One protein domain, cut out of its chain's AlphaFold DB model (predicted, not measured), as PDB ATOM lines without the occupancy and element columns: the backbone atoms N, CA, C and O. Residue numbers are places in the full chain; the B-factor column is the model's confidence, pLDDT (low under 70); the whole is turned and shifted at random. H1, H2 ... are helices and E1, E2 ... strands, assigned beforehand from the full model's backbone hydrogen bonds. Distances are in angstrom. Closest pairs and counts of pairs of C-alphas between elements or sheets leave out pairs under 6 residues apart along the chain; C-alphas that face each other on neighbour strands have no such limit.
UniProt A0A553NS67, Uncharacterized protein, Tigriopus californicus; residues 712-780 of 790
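AT A GLANCE: This is residues 712 to 780 of the 790 residues of an uncharacterized protein of Tigriopus californicus (UniProt A0A553NS67). A long, narrow ribbon of three antiparallel strands makes most of the length of a rod, with the long link of residues 727 to 740 and the short helix H1 gathered at one end. The first printed residues and the link from E2 to E3 lie at the other end. The printed part has 69 residues, with three named strands and one named helix in the order E1, E2, E3, H1; under half of the residues are in these elements, and the class is mixed, helices and strands. The strands form a meander, each the antiparallel neighbour of the one before, in the order E1, E2, E3. The whole is only just loose, close to extended, with a radius of gyration of the C-alphas of 16.0 A and spans of 48 by 20 by 17 A.

IN THESE COORDINATES: E1, residues 717 to 726, begins at C-alpha 717 (97.932, 74.571, 68.411), is 27.0 A long and bends by 58 degrees at residue 723. E2, residues 741 to 749, is 26.0 A long. E3, residues 756 to 762, is 20.4 A long. H1, residues 766 to 772, is 9.8 A long and ends at C-alpha 772 (93.872, 101.931, 49.640).

HOW THE PARTS SIT: E1 and E2 form a hairpin at 156 degrees, with N 719 and O 747 within hydrogen-bond range at 2.8 A. E2 and E3 form a hairpin at 164 degrees, with N 746 and O 759 within range at 2.8 A. H1 only grazes the sheet, with residues 767 to 771; the closest C-alphas of E2 and H1 are those of Leu 741 and Arg 768, 6.9 A apart. In H1 every O i to N i+4 pair is within hydrogen-bond range.

THE WHOLE: The two farthest C-alphas, of Ser 713 and Pro 776, are 48.4 A apart. The printed part has no cut. The link from E1 to E2 is long. Residues 779 to 780 have pLDDT under 70.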
ATOM      1  N   PRO A 712      91.755  74.150  78.550       94.50
ATOM      2  CA  PRO A 712      92.045  72.724  78.683       94.50
ATOM      3  C   PRO A 712      93.493  72.394  78.300       94.50
ATOM      4  O   PRO A 712      93.929  72.674  77.186       94.50
ATOM      5  N   SER A 713      94.243  71.750  79.197       94.19
ATOM      6  CA  SER A 713      95.695  71.523  79.054       94.19
ATOM      7  C   SER A 713      96.104  70.597  77.897       94.19
ATOM      8  O   SER A 713      97.282  70.538  77.536       94.19
ATOM      9  N   TRP A 714      95.150  69.881  77.297       95.62
ATOM     10  CA  TRP A 714      95.334  69.083  76.081       95.62
ATOM     11  C   TRP A 714      95.190  69.901  74.785       95.62
ATOM     12  O   TRP A 714      95.623  69.444  73.726       95.62
ATOM     13  N   LEU A 715      94.595  71.098  74.840       95.94
ATOM     14  CA  LEU A 715      94.363  71.950  73.678       95.94
ATOM     15  C   LEU A 715      95.640  72.725  73.339       95.94
ATOM     16  O   LEU A 715      95.956  73.715  73.986       95.94
ATOM     17  N   LYS A 716      96.372  72.283  72.311       97.06
ATOM     18  CA  LYS A 716      97.627  72.913  71.863       97.06
ATOM     19  C   LYS A 716      97.612  73.086  70.349       97.06
ATOM     20  O   LYS A 716      97.322  72.131  69.629       97.06
ATOM     21  N   GLY A 717      97.913  74.285  69.850       97.00
ATOM     22  CA  GLY A 717      97.932  74.571  68.411       97.00
ATOM     23  C   GLY A 717      97.414  75.960  68.041       97.00
ATOM     24  O   GLY A 717      97.546  76.919  68.797       97.00
ATOM     25  N   THR A 718      96.850  76.098  66.838       97.69
ATOM     26  CA  THR A 718      96.408  77.398  66.310       97.69
ATOM     27  C   THR A 718      95.037  77.311  65.653       97.69
ATOM     28  O   THR A 718      94.862  76.625  64.646       97.69
ATOM     29  N   LEU A 719      94.072  78.056  66.190       97.06
ATOM     30  CA  LEU A 719      92.771  78.269  65.568       97.06
ATOM     31  C   LEU A 719      92.842  79.487  64.642       97.06
ATOM     32  O   LEU A 719      93.078  80.613  65.084       97.06
ATOM     33  N   TYR A 720      92.577  79.260  63.358       97.50
ATOM     34  CA  TYR A 720      92.383  80.317  62.372       97.50
ATOM     35  C   TYR A 720      90.891  80.545  62.129       97.50
ATOM     36  O   TYR A 720      90.155  79.611  61.809       97.50
ATOM     37  N   ARG A 721      90.448  81.800  62.230       97.06
ATOM     38  CA  ARG A 721      89.118  82.248  61.792       97.06
ATOM     39  C   ARG A 721      89.276  83.337  60.735       97.06
ATOM     40  O   ARG A 721      90.267  84.064  60.725       97.06
ATOM     41  N   VAL A 722      88.301  83.449  59.839       96.31
ATOM     42  CA  VAL A 722      88.230  84.524  58.841       96.31
ATOM     43  C   VAL A 722      86.865  85.180  58.964       96.31
ATOM     44  O   VAL A 722      85.851  84.484  58.961       96.31
ATOM     45  N   GLY A 723      86.844  86.503  59.077       93.69
ATOM     46  CA  GLY A 723      85.618  87.295  59.134       93.69
ATOM     47  C   GLY A 723      85.735  88.581  58.315       93.69
ATOM     48  O   GLY A 723      86.843  88.956  57.919       93.69
ATOM     49  N   PRO A 724      84.618  89.271  58.041       93.75
ATOM     50  CA  PRO A 724      84.669  90.645  57.556       93.75
ATOM     51  C   PRO A 724      85.269  91.544  58.645       93.75
ATOM     52  O   PRO A 724      84.928  91.390  59.815       93.75
ATOM     53  N   GLY A 725      86.176  92.459  58.289       90.00
ATOM     54  CA  GLY A 725      86.872  93.273  59.298       90.00
ATOM     55  C   GLY A 725      87.135  94.736  58.944       90.00
ATOM     56  O   GLY A 725      87.455  95.509  59.842       90.00
ATOM     57  N   ILE A 726      86.971  95.160  57.684       90.81
ATOM     58  CA  ILE A 726      86.966  96.591  57.338       90.81
ATOM     59  C   ILE A 726      85.722  96.946  56.525       90.81
ATOM     60  O   ILE A 726      85.579  96.543  55.372       90.81
ATOM     61  N   ILE A 727      84.870  97.775  57.136       92.75
ATOM     62  CA  ILE A 727      83.642  98.340  56.554       92.75
ATOM     63  C   ILE A 727      83.943  99.548  55.647       92.75
ATOM     64  O   ILE A 727      83.228  99.789  54.678       92.75
ATOM     65  N   GLN A 728      84.993 100.319  55.941       91.50
ATOM     66  CA  GLN A 728      85.317 101.569  55.246       91.50
ATOM     67  C   GLN A 728      86.812 101.643  54.902       91.50
ATOM     68  O   GLN A 728      87.655 101.481  55.782       91.50
ATOM     69  N   VAL A 729      87.135 101.935  53.640       90.50
ATOM     70  CA  VAL A 729      88.506 102.172  53.158       90.50
ATOM     71  C   VAL A 729      88.544 103.542  52.482       90.50
ATOM     72  O   VAL A 729      87.874 103.764  51.473       90.50
ATOM     73  N   GLY A 730      89.291 104.480  53.070       89.19
ATOM     74  CA  GLY A 730      89.242 105.890  52.675       89.19
ATOM     75  C   GLY A 730      87.822 106.458  52.799       89.19
ATOM     76  O   GLY A 730      87.125 106.206  53.783       89.19
ATOM     77  N   ASP A 731      87.372 107.182  51.776       88.06
ATOM     78  CA  ASP A 731      86.011 107.732  51.703       88.06
ATOM     79  C   ASP A 731      84.944 106.708  51.265       88.06
ATOM     80  O   ASP A 731      83.753 107.018  51.267       88.06
ATOM     81  N   SER A 732      85.343 105.490  50.878       86.69
ATOM     82  CA  SER A 732      84.433 104.468  50.348       86.69
ATOM     83  C   SER A 732      84.030 103.434  51.403       86.69
ATOM     84  O   SER A 732      84.852 102.960  52.189       86.69
ATOM     85  N   CYS A 733      82.753 103.048  51.394       90.31
ATOM     86  CA  CYS A 733      82.152 102.121  52.350       90.31
ATOM     87  C   CYS A 733      81.581 100.879  51.642       90.31
ATOM     88  O   CYS A 733      80.999 100.986  50.561       90.31
ATOM     89  N   TYR A 734      81.748  99.700  52.245       89.62
ATOM     90  CA  TYR A 734      81.173  98.444  51.769       89.62
ATOM     91  C   TYR A 734      79.697  98.345  52.171       89.62
ATOM     92  O   TYR A 734      79.361  98.371  53.353       89.62
ATOM     93  N   ASN A 735      78.812  98.178  51.185       89.19
ATOM     94  CA  ASN A 735      77.360  98.145  51.403       89.19
ATOM     95  C   ASN A 735      76.832  96.809  51.960       89.19
ATOM     96  O   ASN A 735      75.645  96.710  52.266       89.19
ATOM     97  N   HIS A 736      77.668  95.770  52.055       88.69
ATOM     98  CA  HIS A 736      77.247  94.436  52.477       88.69
ATOM     99  C   HIS A 736      78.333  93.729  53.310       88.69
ATOM    100  O   HIS A 736      79.509  93.836  52.958       88.69
ATOM    101  N   PRO A 737      77.992  92.971  54.375       88.94
ATOM    102  CA  PRO A 737      78.982  92.295  55.222       88.94
ATOM    103  C   PRO A 737      79.940  91.363  54.476       88.94
ATOM    104  O   PRO A 737      81.130  91.362  54.766       88.94
ATOM    105  N   PHE A 738      79.462  90.614  53.479       90.50
ATOM    106  CA  PHE A 738      80.321  89.709  52.698       90.50
ATOM    107  C   PHE A 738      81.171  90.405  51.621       90.50
ATOM    108  O   PHE A 738      82.005  89.747  51.006       90.50
ATOM    109  N   ASP A 739      80.998  91.714  51.417       90.69
ATOM    110  CA  ASP A 739      81.814  92.502  50.483       90.69
ATOM    111  C   ASP A 739      83.075  93.075  51.162       90.69
ATOM    112  O   ASP A 739      84.024  93.464  50.483       90.69
ATOM    113  N   MET A 740      83.069  93.154  52.497       93.75
ATOM    114  CA  MET A 740      84.097  93.796  53.323       93.75
ATOM    115  C   MET A 740      85.463  93.111  53.207       93.75
ATOM    116  O   MET A 740      85.548  91.889  53.060       93.75
ATOM    117  N   LEU A 741      86.553  93.875  53.374       94.06
ATOM    118  CA  LEU A 741      87.891  93.273  53.418       94.06
ATOM    119  C   LEU A 741      87.969  92.266  54.569       94.06
ATOM    120  O   LEU A 741      87.689  92.593  55.729       94.06
ATOM    121  N   SER A 742      88.371  91.045  54.229       95.00
ATOM    122  CA  SER A 742      88.493  89.953  55.183       95.00
ATOM    123  C   SER A 742      89.682  90.165  56.119       95.00
ATOM    124  O   SER A 742      90.776  90.545  55.693       95.00
ATOM    125  N   VAL A 743      89.479  89.859  57.395       96.12
ATOM    126  CA  VAL A 743      90.518  89.795  58.422       96.12
ATOM    127  C   VAL A 743      90.678  88.344  58.858       96.12
ATOM    128  O   VAL A 743      89.701  87.664  59.175       96.12
ATOM    129  N   VAL A 744      91.924  87.876  58.873       97.12
ATOM    130  CA  VAL A 744      92.315  86.616  59.507       97.12
ATOM    131  C   VAL A 744      92.543  86.888  60.986       97.12
ATOM    132  O   VAL A 744      93.276  87.808  61.350       97.12
ATOM    133  N   GLN A 745      91.933  86.067  61.828       96.69
ATOM    134  CA  GLN A 745      92.161  85.995  63.263       96.69
ATOM    135  C   GLN A 745      92.941  84.705  63.550       96.69
ATOM    136  O   GLN A 745      92.502  83.620  63.166       96.69
ATOM    137  N   LYS A 746      94.095  84.828  64.209       97.00
ATOM    138  CA  LYS A 746      94.931  83.739  64.724       97.00
ATOM    139  C   LYS A 746      94.781  83.722  66.245       97.00
ATOM    140  O   LYS A 746      95.092  84.719  66.894       97.00
ATOM    141  N   TYR A 747      94.344  82.597  66.792       96.31
ATOM    142  CA  TYR A 747      94.415  82.301  68.221       96.31
ATOM    143  C   TYR A 747      95.414  81.157  68.386       96.31
ATOM    144  O   TYR A 747      95.156  80.051  67.907       96.31
ATOM    145  N   THR A 748      96.563  81.416  69.001       96.56
ATOM    146  CA  THR A 748      97.542  80.374  69.339       96.56
ATOM    147  C   THR A 748      97.310  79.971  70.786       96.56
ATOM    148  O   THR A 748      97.298  80.844  71.648       96.56
ATOM    149  N   VAL A 749      97.133  78.677  71.041       96.69
ATOM    150  CA  VAL A 749      97.144  78.109  72.392       96.69
ATOM    151  C   VAL A 749      98.449  77.339  72.541       96.69
ATOM    152  O   VAL A 749      98.701  76.384  71.794       96.69
ATOM    153  N   GLY A 750      99.296  77.822  73.443       95.00
ATOM    154  CA  GLY A 750     100.629  77.311  73.715       95.00
ATOM    155  C   GLY A 750     100.646  76.005  74.514       95.00
ATOM    156  O   GLY A 750      99.644  75.292  74.605       95.00
ATOM    157  N   PRO A 751     101.808  75.632  75.078       93.88
ATOM    158  CA  PRO A 751     101.925  74.443  75.911       93.88
ATOM    159  C   PRO A 751     101.308  74.620  77.307       93.88
ATOM    160  O   PRO A 751     100.946  73.613  77.920       93.88
ATOM    161  N   ASP A 752     101.177  75.858  77.776       92.94
ATOM    162  CA  ASP A 752     100.704  76.218  79.111       92.94
ATOM    163  C   ASP A 752      99.340  76.927  79.015       92.94
ATOM    164  O   ASP A 752      99.108  77.669  78.058       92.94
ATOM    165  N   PRO A 753      98.417  76.734  79.978       84.44
ATOM    166  CA  PRO A 753      97.034  77.216  79.867       84.44
ATOM    167  C   PRO A 753      96.888  78.747  79.929       84.44
ATOM    168  O   PRO A 753      95.812  79.263  79.640       84.44
ATOM    169  N   GLU A 754      97.950  79.465  80.300       88.31
ATOM    170  CA  GLU A 754      98.021  80.933  80.303       88.31
ATOM    171  C   GLU A 754      98.591  81.501  78.983       88.31
ATOM    172  O   GLU A 754      98.374  82.673  78.677       88.31
ATOM    173  N   ASP A 755      99.266  80.682  78.161       92.25
ATOM    174  CA  ASP A 755      99.867  81.091  76.881       92.25
ATOM    175  C   ASP A 755      98.830  81.071  75.742       92.25
ATOM    176  O   ASP A 755      98.863  80.240  74.830       92.25
ATOM    177  N   VAL A 756      97.858  81.986  75.810       95.38
ATOM    178  CA  VAL A 756      96.913  82.244  74.713       95.38
ATOM    179  C   VAL A 756      97.240  83.574  74.050       95.38
ATOM    180  O   VAL A 756      96.950  84.645  74.583       95.38
ATOM    181  N   THR A 757      97.785  83.516  72.834       95.31
ATOM    182  CA  THR A 757      98.090  84.710  72.035       95.31
ATOM    183  C   THR A 757      97.042  84.936  70.947       95.31
ATOM    184  O   THR A 757      96.681  84.027  70.195       95.31
ATOM    185  N   TYR A 758      96.570  86.179  70.827       95.50
ATOM    186  CA  TYR A 758      95.679  86.620  69.754       95.50
ATOM    187  C   TYR A 758      96.416  87.560  68.799       95.50
ATOM    188  O   TYR A 758      97.043  88.530  69.218       95.50
ATOM    189  N   ARG A 759      96.310  87.300  67.493       95.38
ATOM    190  CA  ARG A 759      96.851  88.156  66.429       95.38
ATOM    191  C   ARG A 759      95.828  88.258  65.306       95.38
ATOM    192  O   ARG A 759      95.288  87.243  64.876       95.38
ATOM    193  N   ASN A 760      95.584  89.453  64.778       95.56
ATOM    194  CA  ASN A 760      94.769  89.626  63.577       95.56
ATOM    195  C   ASN A 760      95.562  90.304  62.447       95.56
ATOM    196  O   ASN A 760      96.547  91.003  62.680       95.56
ATOM    197  N   LYS A 761      95.184  90.017  61.196       95.81
ATOM    198  CA  LYS A 761      95.820  90.574  59.993       95.81
ATOM    199  C   LYS A 761      94.778  90.689  58.882       95.81
ATOM    200  O   LYS A 761      94.070  89.729  58.583       95.81
ATOM    201  N   ILE A 762      94.669  91.867  58.278       95.56
ATOM    202  CA  ILE A 762      93.831  92.091  57.089       95.56
ATOM    203  C   ILE A 762      94.443  91.294  55.932       95.56
ATOM    204  O   ILE A 762      95.665  91.312  55.778       95.56
ATOM    205  N   ILE A 763      93.630  90.599  55.129       95.31
ATOM    206  CA  ILE A 763      94.152  89.843  53.982       95.31
ATOM    207  C   ILE A 763      94.706  90.817  52.944       95.31
ATOM    208  O   ILE A 763      93.976  91.614  52.344       95.31
ATOM    209  N   ASP A 764      96.012  90.711  52.718       94.06
ATOM    210  CA  ASP A 764      96.709  91.469  51.694       94.06
ATOM    211  C   ASP A 764      96.298  90.947  50.315       94.06
ATOM    212  O   ASP A 764      96.453  89.767  49.990       94.06
ATOM    213  N   SER A 765      95.633  91.801  49.545       92.44
ATOM    214  CA  SER A 765      94.909  91.398  48.344       92.44
ATOM    215  C   SER A 765      94.776  92.569  47.385       92.44
ATOM    216  O   SER A 765      94.618  93.710  47.796       92.44
ATOM    217  N   LYS A 766      94.713  92.276  46.085       92.00
ATOM    218  CA  LYS A 766      94.634  93.306  45.033       92.00
ATOM    219  C   LYS A 766      93.445  94.264  45.193       92.00
ATOM    220  O   LYS A 766      93.519  95.400  44.741       92.00
ATOM    221  N   TYR A 767      92.370  93.817  45.845       88.62
ATOM    222  CA  TYR A 767      91.218  94.652  46.197       88.62
ATOM    223  C   TYR A 767      91.516  95.609  47.362       88.62
ATOM    224  O   TYR A 767      91.079  96.758  47.323       88.62
ATOM    225  N   ARG A 768      92.300  95.175  48.364       91.00
ATOM    226  CA  ARG A 768      92.844  96.045  49.418       91.00
ATOM    227  C   ARG A 768      93.735  97.121  48.801       91.00
ATOM    228  O   ARG A 768      93.478  98.294  49.051       91.00
ATOM    229  N   ASP A 769      94.688  96.739  47.950       92.12
ATOM    230  CA  ASP A 769      95.614  97.665  47.282       92.12
ATOM    231  C   ASP A 769      94.843  98.744  46.500       92.12
ATOM    232  O   ASP A 769      95.075  99.940  46.655       92.12
ATOM    233  N   GLN A 770      93.867  98.320  45.686       89.75
ATOM    234  CA  GLN A 770      93.036  99.213  44.873       89.75
ATOM    235  C   GLN A 770      92.192 100.170  45.722       89.75
ATOM    236  O   GLN A 770      92.111 101.353  45.392       89.75
ATOM    237  N   ALA A 771      91.597  99.689  46.818       88.88
ATOM    238  CA  ALA A 771      90.813 100.524  47.724       88.88
ATOM    239  C   ALA A 771      91.696 101.491  48.541       88.88
ATOM    240  O   ALA A 771      91.304 102.632  48.775       88.88
ATOM    241  N   GLN A 772      92.902 101.074  48.944       90.38
ATOM    242  CA  GLN A 772      93.872 101.931  49.640       90.38
ATOM    243  C   GLN A 772      94.435 103.036  48.737       90.38
ATOM    244  O   GLN A 772      94.665 104.143  49.214       90.38
ATOM    245  N   LEU A 773      94.582 102.778  47.435       91.50
ATOM    246  CA  LEU A 773      94.952 103.778  46.423       91.50
ATOM    247  C   LEU A 773      93.814 104.767  46.079       91.50
ATOM    248  O   LEU A 773      93.928 105.516  45.110       91.50
ATOM    249  N   GLY A 774      92.701 104.762  46.823       89.62
ATOM    250  CA  GLY A 774      91.535 105.609  46.547       89.62
ATOM    251  C   GLY A 774      90.767 105.215  45.280       89.62
ATOM    252  O   GLY A 774      89.913 105.970  44.815       89.62
ATOM    253  N   GLY A 775      91.050 104.038  44.710       86.31
ATOM    254  CA  GLY A 775      90.262 103.485  43.620       86.31
ATOM    255  C   GLY A 775      88.822 103.228  44.081       86.31
ATOM    256  O   GLY A 775      88.611 102.813  45.224       86.31
ATOM    257  N   PRO A 776      87.811 103.452  43.220       80.31
ATOM    258  CA  PRO A 776      86.429 103.181  43.587       80.31
ATOM    259  C   PRO A 776      86.287 101.703  43.955       80.31
ATOM    260  O   PRO A 776      86.727 100.835  43.192       80.31
ATOM    261  N   ILE A 777      85.649 101.420  45.096       80.25
ATOM    262  CA  ILE A 777      85.398 100.053  45.569       80.25
ATOM    263  C   ILE A 777      84.368  99.382  44.646       80.25
ATOM    264  O   ILE A 777      83.172  99.290  44.919       80.25
ATOM    265  N   THR A 778      84.860  98.908  43.507       73.44
ATOM    266  CA  THR A 778      84.130  98.117  42.522       73.44
ATOM    267  C   THR A 778      84.110  96.666  42.981       73.44
ATOM    268  O   THR A 778      84.730  95.793  42.375       73.44
ATOM    269  N   VAL A 779      83.391  96.401  44.080       65.81
ATOM    270  CA  VAL A 779      83.127  95.023  44.505       65.81
ATOM    271  C   VAL A 779      82.441  94.316  43.347       65.81
ATOM    272  O   VAL A 779      81.326  94.672  42.958       65.81
ATOM    273  N   GLN A 780      83.103  93.310  42.783       63.81
ATOM    274  CA  GLN A 780      82.578  92.544  41.658       63.81
ATOM    275  C   GLN A 780      81.571  91.489  42.151       63.81
ATOM    276  O   GLN A 780      81.657  90.320  41.787       63.81
TER     277      GLN A 780